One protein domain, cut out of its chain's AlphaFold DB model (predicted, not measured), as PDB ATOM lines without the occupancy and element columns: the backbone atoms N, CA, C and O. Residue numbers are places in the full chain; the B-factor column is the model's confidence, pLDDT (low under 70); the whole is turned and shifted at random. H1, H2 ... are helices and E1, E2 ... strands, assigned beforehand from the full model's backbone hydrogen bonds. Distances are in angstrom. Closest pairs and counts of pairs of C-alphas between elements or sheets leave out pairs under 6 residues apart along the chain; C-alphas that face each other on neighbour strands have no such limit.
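AT A GLANCE: This is residues 460 to 494, 541 to 589 and 599 to 610 of the 663 residues of an uncharacterized protein of Hydatigena taeniaeformis (UniProt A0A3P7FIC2). A small, strongly twisted sheet, E1 - E2 - E3, has H2 across one face, making two layers, sheet and helix; residues 479 to 494, with H1, stick out as an arm. The 96 printed residues hold E1 H1 E2 E3 H2 H3 in that order, mixed in class; the sheet is antiparallel. The whole is loose, with a radius of gyration of the C-alphas of 16.6 A, spanning 54 by 32 by 29 A.

HOW THE PARTS SIT: E1, residues 466 to 475, bends by 72 degrees at residue 470; it is antiparallel to E2, residues 543 to 550, N 470 and O 547 being 2.8 A apart. H1, residues 481 to 494, is not on the sheet. E2 and E3, residues 559 to 562, form a hairpin, with N 546 and O 561 2.8 A apart. H2, residues 563 to 577, is on the sheet at a height of 6.6 A; its closest C-alphas to E2 are Glu 563 and Arg 544, 5.3 A. H3, residues 599 to 610, only grazes the sheet. Every O i to N i+4 pair is within hydrogen-bond range in H1 and H3, 9 of 11 in H2.

IN THESE COORDINATES: E1, 19.9 A long, begins at C-alpha 466 (2.126, 49.100, -20.420); H1 spans 19.9 A, E2 21.1 A. H3 ends at C-alpha 610 (10.489, 42.318, -41.199).

THE WHOLE: Cuts leave C-alphas 494 and 541 25.5 A apart, 589 and 599 8.3 A. No link printed whole is long. Confidence is under 70 at residues 477 to 494, 541, 588 to 589 and 599 to 610.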
ATOM      1  N   LYS A 460      15.677  54.904 -21.720       88.38
ATOM      2  CA  LYS A 460      14.827  55.465 -22.781       88.38
ATOM      3  C   LYS A 460      13.341  55.341 -22.412       88.38
ATOM      4  O   LYS A 460      12.902  54.217 -22.134       88.38
ATOM      5  N   PRO A 461      12.557  56.436 -22.466       89.44
ATOM      6  CA  PRO A 461      11.146  56.411 -22.110       89.44
ATOM      7  C   PRO A 461      10.358  55.463 -23.014       89.44
ATOM      8  O   PRO A 461      10.597  55.370 -24.219       89.44
ATOM      9  N   LEU A 462       9.393  54.764 -22.420       89.56
ATOM     10  CA  LEU A 462       8.451  53.935 -23.161       89.56
ATOM     11  C   LEU A 462       7.455  54.804 -23.930       89.56
ATOM     12  O   LEU A 462       6.990  55.822 -23.422       89.56
ATOM     13  N   LYS A 463       7.040  54.342 -25.115       87.56
ATOM     14  CA  LYS A 463       6.051  55.032 -25.965       87.56
ATOM     15  C   LYS A 463       4.651  55.183 -25.352       87.56
ATOM     16  O   LYS A 463       3.794  55.830 -25.941       87.56
ATOM     17  N   GLY A 464       4.395  54.550 -24.210       88.75
ATOM     18  CA  GLY A 464       3.125  54.619 -23.498       88.75
ATOM     19  C   GLY A 464       3.115  53.750 -22.242       88.75
ATOM     20  O   GLY A 464       4.075  53.041 -21.935       88.75
ATOM     21  N   ARG A 465       1.989  53.779 -21.524       91.31
ATOM     22  CA  ARG A 465       1.741  52.916 -20.360       91.31
ATOM     23  C   ARG A 465       1.611  51.461 -20.814       91.31
ATOM     24  O   ARG A 465       0.866  51.176 -21.752       91.31
ATOM     25  N   VAL A 466       2.280  50.531 -20.141       92.31
ATOM     26  CA  VAL A 466       2.126  49.100 -20.420       92.31
ATOM     27  C   VAL A 466       0.808  48.615 -19.816       92.31
ATOM     28  O   VAL A 466       0.513  48.861 -18.650       92.31
ATOM     29  N   SER A 467      -0.000  47.932 -20.625       90.00
ATOM     30  CA  SER A 467      -1.263  47.314 -20.212       90.00
ATOM     31  C   SER A 467      -1.085  45.855 -19.803       90.00
ATOM     32  O   SER A 467      -1.759  45.417 -18.875       90.00
ATOM     33  N   LYS A 468      -0.233  45.091 -20.499       89.44
ATOM     34  CA  LYS A 468       0.002  43.669 -20.205       89.44
ATOM     35  C   LYS A 468       1.328  43.186 -20.799       89.44
ATOM     36  O   LYS A 468       1.593  43.433 -21.973       89.44
ATOM     37  N   ILE A 469       2.106  42.438 -20.018       92.75
ATOM     38  CA  ILE A 469       3.215  41.614 -20.520       92.75
ATOM     39  C   ILE A 469       2.612  40.361 -21.173       92.75
ATOM     40  O   ILE A 469       1.774  39.691 -20.565       92.75
ATOM     41  N   LEU A 470       2.981  40.086 -22.426       88.44
ATOM     42  CA  LEU A 470       2.444  38.975 -23.221       88.44
ATOM     43  C   LEU A 470       3.392  37.774 -23.261       88.44
ATOM     44  O   LEU A 470       2.922  36.641 -23.228       88.44
ATOM     45  N   PHE A 471       4.697  38.028 -23.358       87.88
ATOM     46  CA  PHE A 471       5.743  37.016 -23.510       87.88
ATOM     47  C   PHE A 471       7.090  37.585 -23.031       87.88
ATOM     48  O   PHE A 471       7.231  38.808 -22.945       87.88
ATOM     49  N   TRP A 472       8.081  36.736 -22.757       92.44
ATOM     50  CA  TRP A 472       9.454  37.161 -22.472       92.44
ATOM     51  C   TRP A 472      10.473  36.213 -23.114       92.44
ATOM     52  O   TRP A 472      10.169  35.049 -23.350       92.44
ATOM     53  N   ARG A 473      11.664  36.725 -23.435       87.62
ATOM     54  CA  ARG A 473      12.781  35.950 -23.987       87.62
ATOM     55  C   ARG A 473      14.115  36.446 -23.445       87.62
ATOM     56  O   ARG A 473      14.245  37.617 -23.079       87.62
ATOM     57  N   TRP A 474      15.124  35.588 -23.499       88.31
ATOM     58  CA  TRP A 474      16.511  36.019 -23.397       88.31
ATOM     59  C   TRP A 474      16.923  36.799 -24.648       88.31
ATOM     60  O   TRP A 474      16.639  36.400 -25.778       88.31
ATOM     61  N   ARG A 475      17.596  37.927 -24.434       83.00
ATOM     62  CA  ARG A 475      18.276  38.709 -25.458       83.00
ATOM     63  C   ARG A 475      19.757  38.386 -25.376       83.00
ATOM     64  O   ARG A 475      20.395  38.639 -24.349       83.00
ATOM     65  N   GLU A 476      20.313  37.873 -26.465       71.38
ATOM     66  CA  GLU A 476      21.763  37.759 -26.588       71.38
ATOM     67  C   GLU A 476      22.399  39.153 -26.422       71.38
ATOM     68  O   GLU A 476      21.918  40.130 -27.021       71.38
ATOM     69  N   PRO A 477      23.457  39.292 -25.601       60.38
ATOM     70  CA  PRO A 477      24.177  40.550 -25.510       60.38
ATOM     71  C   PRO A 477      24.708  40.907 -26.908       60.38
ATOM     72  O   PRO A 477      25.221  40.033 -27.614       60.38
ATOM     73  N   PRO A 478      24.581  42.171 -27.351       57.06
ATOM     74  CA  PRO A 478      25.049  42.552 -28.673       57.06
ATOM     75  C   PRO A 478      26.561  42.328 -28.714       57.06
ATOM     76  O   PRO A 478      27.277  42.878 -27.875       57.06
ATOM     77  N   LYS A 479      27.031  41.509 -29.664       53.19
ATOM     78  CA  LYS A 479      28.449  41.150 -29.807       53.19
ATOM     79  C   LYS A 479      29.277  42.427 -29.924       53.19
ATOM     80  O   LYS A 479      29.276  43.089 -30.961       53.19
ATOM     81  N   THR A 480      29.932  42.809 -28.831       55.72
ATOM     82  CA  THR A 480      30.822  43.966 -28.812       55.72
ATOM     83  C   THR A 480      32.022  43.662 -29.697       55.72
ATOM     84  O   THR A 480      32.421  42.507 -29.829       55.72
ATOM     85  N   VAL A 481      32.631  44.692 -30.287       54.69
ATOM     86  CA  VAL A 481      33.820  44.527 -31.148       54.69
ATOM     87  C   VAL A 481      34.934  43.746 -30.434       54.69
ATOM     88  O   VAL A 481      35.620  42.944 -31.053       54.69
ATOM     89  N   ILE A 482      35.020  43.919 -29.109       57.06
ATOM     90  CA  ILE A 482      35.895  43.188 -28.184       57.06
ATOM     91  C   ILE A 482      35.612  41.676 -28.214       57.06
ATOM     92  O   ILE A 482      36.531  40.902 -28.430       57.06
ATOM     93  N   SER A 483      34.348  41.247 -28.100       54.38
ATOM     94  CA  SER A 483      33.973  39.824 -28.178       54.38
ATOM     95  C   SER A 483      34.289  39.216 -29.545       54.38
ATOM     96  O   SER A 483      34.656  38.051 -29.618       54.38
ATOM     97  N   VAL A 484      34.171  39.992 -30.629       58.00
ATOM     98  CA  VAL A 484      34.540  39.526 -31.979       58.00
ATOM     99  C   VAL A 484      36.056  39.344 -32.100       58.00
ATOM    100  O   VAL A 484      36.497  38.395 -32.737       58.00
ATOM    101  N   MET A 485      36.850  40.217 -31.473       59.62
ATOM    102  CA  MET A 485      38.309  40.081 -31.408       59.62
ATOM    103  C   MET A 485      38.728  38.888 -30.536       59.62
ATOM    104  O   MET A 485      39.511  38.067 -30.996       59.62
ATOM    105  N   GLU A 486      38.140  38.719 -29.349       64.00
ATOM    106  CA  GLU A 486      38.389  37.569 -28.465       64.00
ATOM    107  C   GLU A 486      37.992  36.225 -29.111       64.00
ATOM    108  O   GLU A 486      38.676  35.220 -28.913       64.00
ATOM    109  N   ASP A 487      36.913  36.187 -29.907       59.97
ATOM    110  CA  ASP A 487      36.495  34.999 -30.667       59.97
ATOM    111  C   ASP A 487      37.423  34.693 -31.860       59.97
ATOM    112  O   ASP A 487      37.559  33.528 -32.244       59.97
ATOM    113  N   VAL A 488      38.053  35.712 -32.459       65.88
ATOM    114  CA  VAL A 488      39.080  35.541 -33.504       65.88
ATOM    115  C   VAL A 488      40.376  35.033 -32.879       65.88
ATOM    116  O   VAL A 488      40.867  33.988 -33.286       65.88
ATOM    117  N   GLU A 489      40.866  35.692 -31.831       68.38
ATOM    118  CA  GLU A 489      42.114  35.344 -31.143       68.38
ATOM    119  C   GLU A 489      42.036  33.939 -30.512       68.38
ATOM    120  O   GLU A 489      42.982  33.155 -30.587       68.38
ATOM    121  N   ARG A 490      40.861  33.536 -29.999       67.50
ATOM    122  CA  ARG A 490      40.614  32.156 -29.546       67.50
ATOM    123  C   ARG A 490      40.686  31.132 -30.683       67.50
ATOM    124  O   ARG A 490      41.255  30.064 -30.476       67.50
ATOM    125  N   LYS A 491      40.139  31.445 -31.862       65.25
ATOM    126  CA  LYS A 491      40.201  30.567 -33.046       65.25
ATOM    127  C   LYS A 491      41.592  30.507 -33.662       65.25
ATOM    128  O   LYS A 491      41.968  29.467 -34.186       65.25
ATOM    129  N   GLU A 492      42.366  31.583 -33.577       67.88
ATOM    130  CA  GLU A 492      43.771  31.590 -33.985       67.88
ATOM    131  C   GLU A 492      44.599  30.667 -33.075       67.88
ATOM    132  O   GLU A 492      45.316  29.809 -33.582       67.88
ATOM    133  N   ILE A 493      44.402  30.721 -31.750       65.12
ATOM    134  CA  ILE A 493      45.044  29.804 -30.783       65.12
ATOM    135  C   ILE A 493      44.593  28.338 -30.967       65.12
ATOM    136  O   ILE A 493      45.371  27.412 -30.728       65.12
ATOM    137  N   GLU A 494      43.342  28.104 -31.365       65.62
ATOM    138  CA  GLU A 494      42.801  26.762 -31.630       65.62
ATOM    139  C   GLU A 494      43.348  26.173 -32.943       65.62
ATOM    140  O   GLU A 494      43.794  25.023 -32.958       65.62
ATOM    141  N   LYS A 541      25.530  38.345 -18.202       62.34
ATOM    142  CA  LYS A 541      24.193  37.765 -18.080       62.34
ATOM    143  C   LYS A 541      23.380  38.193 -19.312       62.34
ATOM    144  O   LYS A 541      23.396  39.386 -19.632       62.34
ATOM    145  N   PRO A 542      22.700  37.273 -20.020       73.81
ATOM    146  CA  PRO A 542      21.764  37.673 -21.062       73.81
ATOM    147  C   PRO A 542      20.715  38.604 -20.445       73.81
ATOM    148  O   PRO A 542      20.281  38.407 -19.311       73.81
ATOM    149  N   THR A 543      20.330  39.655 -21.163       81.25
ATOM    150  CA  THR A 543      19.306  40.594 -20.673       81.25
ATOM    151  C   THR A 543      17.933  40.084 -21.086       81.25
ATOM    152  O   THR A 543      17.794  39.504 -22.160       81.25
ATOM    153  N   ARG A 544      16.890  40.256 -20.268       90.19
ATOM    154  CA  ARG A 544      15.544  39.827 -20.678       90.19
ATOM    155  C   ARG A 544      14.862  40.905 -21.516       90.19
ATOM    156  O   ARG A 544      14.910  42.096 -21.197       90.19
ATOM    157  N   GLU A 545      14.195  40.478 -22.582       92.19
ATOM    158  CA  GLU A 545      13.258  41.294 -23.353       92.19
ATOM    159  C   GLU A 545      11.837  40.763 -23.159       92.19
ATOM    160  O   GLU A 545      11.575  39.564 -23.247       92.19
ATOM    161  N   PHE A 546      10.895  41.673 -22.943       93.44
ATOM    162  CA  PHE A 546       9.486  41.385 -22.721       93.44
ATOM    163  C   PHE A 546       8.665  41.939 -23.877       93.44
ATOM    164  O   PHE A 546       8.771  43.118 -24.209       93.44
ATOM    165  N   PHE A 547       7.812  41.115 -24.475       94.19
ATOM    166  CA  PHE A 547       6.863  41.579 -25.477       94.19
ATOM    167  C   PHE A 547       5.608  42.095 -24.779       94.19
ATOM    168  O   PHE A 547       4.924  41.339 -24.080       94.19
ATOM    169  N   VAL A 548       5.302  43.382 -24.937       93.81
ATOM    170  CA  VAL A 548       4.257  44.045 -24.145       93.81
ATOM    171  C   VAL A 548       3.182  44.703 -25.002       93.81
ATOM    172  O   VAL A 548       3.455  45.286 -26.051       93.81
ATOM    173  N   LYS A 549       1.939  44.645 -24.514       92.50
ATOM    174  CA  LYS A 549       0.806  45.419 -25.023       92.50
ATOM    175  C   LYS A 549       0.724  46.746 -24.280       92.50
ATOM    176  O   LYS A 549       0.670  46.760 -23.049       92.50
ATOM    177  N   PHE A 550       0.623  47.843 -25.016       92.62
ATOM    178  CA  PHE A 550       0.415  49.180 -24.462       92.62
ATOM    179  C   PHE A 550      -1.074  49.460 -24.209       92.62
ATOM    180  O   PHE A 550      -1.957  48.863 -24.828       92.62
ATOM    181  N   HIS A 551      -1.358  50.330 -23.245       89.88
ATOM    182  CA  HIS A 551      -2.709  50.791 -22.928       89.88
ATOM    183  C   HIS A 551      -3.237  51.681 -24.059       89.88
ATOM    184  O   HIS A 551      -2.455  52.402 -24.669       89.88
ATOM    185  N   GLU A 552      -4.532  51.572 -24.376       88.88
ATOM    186  CA  GLU A 552      -5.223  52.282 -25.478       88.88
ATOM    187  C   GLU A 552      -4.660  52.063 -26.901       88.88
ATOM    188  O   GLU A 552      -5.300  52.429 -27.885       88.88
ATOM    189  N   MET A 553      -3.533  51.363 -27.051       89.31
ATOM    190  CA  MET A 553      -2.991  50.949 -28.342       89.31
ATOM    191  C   MET A 553      -3.489  49.549 -28.740       89.31
ATOM    192  O   MET A 553      -3.708  48.661 -27.907       89.31
ATOM    193  N   SER A 554      -3.644  49.326 -30.046       88.94
ATOM    194  CA  SER A 554      -3.959  47.996 -30.583       88.94
ATOM    195  C   SER A 554      -2.764  47.038 -30.471       88.94
ATOM    196  O   SER A 554      -1.621  47.470 -30.327       88.94
ATOM    197  N   TYR A 555      -3.005  45.730 -30.613       86.12
ATOM    198  CA  TYR A 555      -1.934  44.721 -30.610       86.12
ATOM    199  C   TYR A 555      -0.899  44.899 -31.742       86.12
ATOM    200  O   TYR A 555       0.208  44.385 -31.636       86.12
ATOM    201  N   TRP A 556      -1.211  45.679 -32.787       88.12
ATOM    202  CA  TRP A 556      -0.243  46.078 -33.821       88.12
ATOM    203  C   TRP A 556       0.873  46.992 -33.301       88.12
ATOM    204  O   TRP A 556       1.906  47.117 -33.946       88.12
ATOM    205  N   ALA A 557       0.668  47.625 -32.145       89.00
ATOM    206  CA  ALA A 557       1.654  48.461 -31.473       89.00
ATOM    207  C   ALA A 557       2.363  47.735 -30.315       89.00
ATOM    208  O   ALA A 557       3.047  48.392 -29.530       89.00
ATOM    209  N   CYS A 558       2.212  46.416 -30.167       92.19
ATOM    210  CA  CYS A 558       3.041  45.672 -29.220       92.19
ATOM    211  C   CYS A 558       4.521  45.724 -29.639       92.19
ATOM    212  O   CYS A 558       4.837  45.787 -30.825       92.19
ATOM    213  N   GLU A 559       5.427  45.733 -28.665       93.19
ATOM    214  CA  GLU A 559       6.866  45.911 -28.894       93.19
ATOM    215  C   GLU A 559       7.678  45.153 -27.842       93.19
ATOM    216  O   GLU A 559       7.169  44.849 -26.757       93.19
ATOM    217  N   TRP A 560       8.932  44.849 -28.173       93.06
ATOM    218  CA  TRP A 560       9.911  44.315 -27.234       93.06
ATOM    219  C   TRP A 560      10.485  45.442 -26.375       93.06
ATOM    220  O   TRP A 560      10.964  46.449 -26.887       93.06
ATOM    221  N   VAL A 561      10.427  45.257 -25.062       93.44
ATOM    222  CA  VAL A 561      10.873  46.207 -24.044       93.44
ATOM    223  C   VAL A 561      11.893  45.513 -23.149       93.44
ATOM    224  O   VAL A 561      11.693  44.357 -22.779       93.44
ATOM    225  N   THR A 562      12.985  46.188 -22.793       92.50
ATOM    226  CA  THR A 562      14.019  45.573 -21.946       92.50
ATOM    227  C   THR A 562      13.560  45.428 -20.494       92.50
ATOM    228  O   THR A 562      12.716  46.189 -20.013       92.50
ATOM    229  N   GLU A 563      14.151  44.475 -19.769       91.62
ATOM    230  CA  GLU A 563      13.946  44.290 -18.325       91.62
ATOM    231  C   GLU A 563      14.103  45.608 -17.557       91.62
ATOM    232  O   GLU A 563      13.199  46.002 -16.825       91.62
ATOM    233  N   LEU A 564      15.180  46.352 -17.830       90.69
ATOM    234  CA  LEU A 564      15.468  47.659 -17.238       90.69
ATOM    235  C   LEU A 564      14.364  48.700 -17.501       90.69
ATOM    236  O   LEU A 564      13.991  49.440 -16.594       90.69
ATOM    237  N   GLN A 565      13.801  48.755 -18.712       92.81
ATOM    238  CA  GLN A 565      12.697  49.672 -19.017       92.81
ATOM    239  C   GLN A 565      11.408  49.295 -18.272       92.81
ATOM    240  O   GLN A 565      10.710  50.172 -17.759       92.81
ATOM    241  N   LEU A 566      11.075  48.004 -18.182       93.31
ATOM    242  CA  LEU A 566       9.942  47.570 -17.360       93.31
ATOM    243  C   LEU A 566      10.196  47.793 -15.870       93.31
ATOM    244  O   LEU A 566       9.263  48.147 -15.153       93.31
ATOM    245  N   GLU A 567      11.431  47.638 -15.403       91.75
ATOM    246  CA  GLU A 567      11.794  47.878 -14.014       91.75
ATOM    247  C   GLU A 567      11.671  49.364 -13.645       91.75
ATOM    248  O   GLU A 567      11.052  49.687 -12.632       91.75
ATOM    249  N   VAL A 568      12.169  50.277 -14.487       91.25
ATOM    250  CA  VAL A 568      12.077  51.731 -14.266       91.25
ATOM    251  C   VAL A 568      10.627  52.221 -14.342       91.25
ATOM    252  O   VAL A 568      10.155  52.886 -13.422       91.25
ATOM    253  N   PHE A 569       9.889  51.882 -15.405       91.06
ATOM    254  CA  PHE A 569       8.567  52.476 -15.653       91.06
ATOM    255  C   PHE A 569       7.386  51.683 -15.066       91.06
ATOM    256  O   PHE A 569       6.317  52.256 -14.854       91.06
ATOM    257  N   HIS A 570       7.535  50.375 -14.820       92.19
ATOM    258  CA  HIS A 570       6.439  49.472 -14.434       92.19
ATOM    259  C   HIS A 570       6.871  48.390 -13.408       92.19
ATOM    260  O   HIS A 570       6.371  47.261 -13.445       92.19
ATOM    261  N   SER A 571       7.750  48.731 -12.451       89.94
ATOM    262  CA  SER A 571       8.341  47.805 -11.454       89.94
ATOM    263  C   SER A 571       7.360  46.860 -10.743       89.94
ATOM    264  O   SER A 571       7.712  45.733 -10.394       89.94
ATOM    265  N   LEU A 572       6.123  47.297 -10.481       87.56
ATOM    266  CA  LEU A 572       5.095  46.460  -9.858       87.56
ATOM    267  C   LEU A 572       4.582  45.379 -10.818       87.56
ATOM    268  O   LEU A 572       4.419  44.235 -10.403       87.56
ATOM    269  N   MET A 573       4.373  45.715 -12.095       90.19
ATOM    270  CA  MET A 573       3.933  44.751 -13.107       90.19
ATOM    271  C   MET A 573       4.999  43.676 -13.325       90.19
ATOM    272  O   MET A 573       4.658  42.496 -13.335       90.19
ATOM    273  N   LEU A 574       6.274  44.073 -13.407       92.06
ATOM    274  CA  LEU A 574       7.397  43.139 -13.509       92.06
ATOM    275  C   LEU A 574       7.462  42.216 -12.280       92.06
ATOM    276  O   LEU A 574       7.395  41.003 -12.433       92.06
ATOM    277  N   ARG A 575       7.448  42.757 -11.051       91.12
ATOM    278  CA  ARG A 575       7.461  41.938  -9.818       91.12
ATOM    279  C   ARG A 575       6.265  40.991  -9.678       91.12
ATOM    280  O   ARG A 575       6.406  39.929  -9.080       91.12
ATOM    281  N   VAL A 576       5.081  41.359 -10.173       88.12
ATOM    282  CA  VAL A 576       3.905  40.466 -10.185       88.12
ATOM    283  C   VAL A 576       4.027  39.399 -11.276       88.12
ATOM    284  O   VAL A 576       3.568  38.278 -11.071       88.12
ATOM    285  N   PHE A 577       4.654  39.721 -12.409       89.38
ATOM    286  CA  PHE A 577       4.943  38.775 -13.483       89.38
ATOM    287  C   PHE A 577       5.985  37.736 -13.041       89.38
ATOM    288  O   PHE A 577       5.683  36.547 -13.058       89.38
ATOM    289  N   SER A 578       7.127  38.166 -12.501       88.81
ATOM    290  CA  SER A 578       8.205  37.297 -11.993       88.81
ATOM    291  C   SER A 578       7.826  36.418 -10.793       88.81
ATOM    292  O   SER A 578       8.588  35.544 -10.406       88.81
ATOM    293  N   LYS A 579       6.662  36.648 -10.171       89.44
ATOM    294  CA  LYS A 579       6.078  35.761  -9.145       89.44
ATOM    295  C   LYS A 579       5.134  34.695  -9.713       89.44
ATOM    296  O   LYS A 579       4.701  33.822  -8.968       89.44
ATOM    297  N   LYS A 580       4.723  34.830 -10.975       85.00
ATOM    298  CA  LYS A 580       3.723  33.979 -11.649       85.00
ATOM    299  C   LYS A 580       4.313  33.136 -12.771       85.00
ATOM    300  O   LYS A 580       3.734  32.112 -13.110       85.00
ATOM    301  N   TYR A 581       5.402  33.608 -13.359       84.88
ATOM    302  CA  TYR A 581       6.118  32.974 -14.451       84.88
ATOM    303  C   TYR A 581       7.545  32.708 -13.997       84.88
ATOM    304  O   TYR A 581       8.106  33.521 -13.257       84.88
ATOM    305  N   ASP A 582       8.112  31.595 -14.457       86.12
ATOM    306  CA  ASP A 582       9.542  31.367 -14.325       86.12
ATOM    307  C   ASP A 582      10.309  32.486 -15.053       86.12
ATOM    308  O   ASP A 582       9.856  33.029 -16.069       86.12
ATOM    309  N   MET A 583      11.434  32.870 -14.460       87.38
ATOM    310  CA  MET A 583      12.341  33.915 -14.919       87.38
ATOM    311  C   MET A 583      13.681  33.354 -15.410       87.38
ATOM    312  O   MET A 583      14.508  34.133 -15.892       87.38
ATOM    313  N   GLU A 584      13.903  32.044 -15.285       85.44
ATOM    314  CA  GLU A 584      15.091  31.354 -15.785       85.44
ATOM    315  C   GLU A 584      14.804  30.686 -17.136       85.44
ATOM    316  O   GLU A 584      15.478  30.976 -18.129       85.44
ATOM    317  N   GLU A 585      13.732  29.892 -17.215       83.25
ATOM    318  CA  GLU A 585      13.278  29.280 -18.465       83.25
ATOM    319  C   GLU A 585      12.200  30.142 -19.159       83.25
ATOM    320  O   GLU A 585      11.110  30.345 -18.609       83.25
ATOM    321  N   PRO A 586      12.461  30.690 -20.364       79.75
ATOM    322  CA  PRO A 586      11.444  31.407 -21.118       79.75
ATOM    323  C   PRO A 586      10.379  30.415 -21.604       79.75
ATOM    324  O   PRO A 586      10.733  29.342 -22.088       79.75
ATOM    325  N   PRO A 587       9.078  30.754 -21.528       72.06
ATOM    326  CA  PRO A 587       8.008  29.815 -21.848       72.06
ATOM    327  C   PRO A 587       8.156  29.275 -23.275       72.06
ATOM    328  O   PRO A 587       8.056  30.038 -24.242       72.06
ATOM    329  N   LEU A 588       8.386  27.963 -23.390       64.38
ATOM    330  CA  LEU A 588       8.590  27.288 -24.669       64.38
ATOM    331  C   LEU A 588       7.390  27.505 -25.616       64.38
ATOM    332  O   LEU A 588       6.249  27.610 -25.153       64.38
ATOM    333  N   PRO A 589       7.598  27.544 -26.948       58.69
ATOM    334  CA  PRO A 589       6.518  27.721 -27.924       58.69
ATOM    335  C   PRO A 589       5.493  26.572 -28.038       58.69
ATOM    336  O   PRO A 589       4.711  26.580 -28.990       58.69
ATOM    337  N   PHE A 599       0.304  34.244 -29.995       54.75
ATOM    338  CA  PHE A 599       1.516  33.767 -30.661       54.75
ATOM    339  C   PHE A 599       1.429  33.873 -32.190       54.75
ATOM    340  O   PHE A 599       2.301  34.479 -32.803       54.75
ATOM    341  N   VAL A 600       0.334  33.414 -32.813       58.75
ATOM    342  CA  VAL A 600       0.123  33.597 -34.264       58.75
ATOM    343  C   VAL A 600       0.098  35.086 -34.621       58.75
ATOM    344  O   VAL A 600       0.635  35.480 -35.650       58.75
ATOM    345  N   PHE A 601      -0.455  35.941 -33.754       57.44
ATOM    346  CA  PHE A 601      -0.478  37.388 -33.974       57.44
ATOM    347  C   PHE A 601       0.916  38.024 -33.832       57.44
ATOM    348  O   PHE A 601       1.250  38.901 -34.621       57.44
ATOM    349  N   ILE A 602       1.747  37.555 -32.892       63.03
ATOM    350  CA  ILE A 602       3.153  37.959 -32.719       63.03
ATOM    351  C   ILE A 602       3.978  37.561 -33.944       63.03
ATOM    352  O   ILE A 602       4.652  38.414 -34.517       63.03
ATOM    353  N   THR A 603       3.889  36.307 -34.387       60.97
ATOM    354  CA  THR A 603       4.640  35.807 -35.545       60.97
ATOM    355  C   THR A 603       4.195  36.498 -36.838       60.97
ATOM    356  O   THR A 603       5.036  36.947 -37.614       60.97
ATOM    357  N   LEU A 604       2.885  36.704 -37.040       56.72
ATOM    358  CA  LEU A 604       2.369  37.487 -38.172       56.72
ATOM    359  C   LEU A 604       2.781  38.969 -38.106       56.72
ATOM    360  O   LEU A 604       3.062  39.555 -39.152       56.72
ATOM    361  N   LEU A 605       2.857  39.583 -36.916       58.34
ATOM    362  CA  LEU A 605       3.433  40.925 -36.757       58.34
ATOM    363  C   LEU A 605       4.909  40.935 -37.156       58.34
ATOM    364  O   LEU A 605       5.323  41.810 -37.910       58.34
ATOM    365  N   HIS A 606       5.688  39.971 -36.662       62.75
ATOM    366  CA  HIS A 606       7.129  39.907 -36.871       62.75
ATOM    367  C   HIS A 606       7.464  39.772 -38.362       62.75
ATOM    368  O   HIS A 606       8.220  40.581 -38.887       62.75
ATOM    369  N   HIS A 607       6.807  38.850 -39.075       57.12
ATOM    370  CA  HIS A 607       6.962  38.701 -40.527       57.12
ATOM    371  C   HIS A 607       6.503  39.944 -41.311       57.12
ATOM    372  O   HIS A 607       7.129  40.323 -42.300       57.12
ATOM    373  N   LYS A 608       5.429  40.615 -40.872       49.31
ATOM    374  CA  LYS A 608       4.920  41.823 -41.542       49.31
ATOM    375  C   LYS A 608       5.798  43.059 -41.305       49.31
ATOM    376  O   LYS A 608       5.860  43.920 -42.179       49.31
ATOM    377  N   LEU A 609       6.466  43.147 -40.154       50.53
ATOM    378  CA  LEU A 609       7.415  44.214 -39.818       50.53
ATOM    379  C   LEU A 609       8.815  43.961 -40.401       50.53
ATOM    380  O   LEU A 609       9.494  44.922 -40.750       50.53
ATOM    381  N   ALA A 610       9.224  42.698 -40.562       51.75
ATOM    382  CA  ALA A 610      10.489  42.318 -41.199       51.75
ATOM    383  C   ALA A 610      10.530  42.610 -42.713       51.75
ATOM    384  O   ALA A 610      11.607  42.686 -43.298       51.75
TER     385      ALA A 610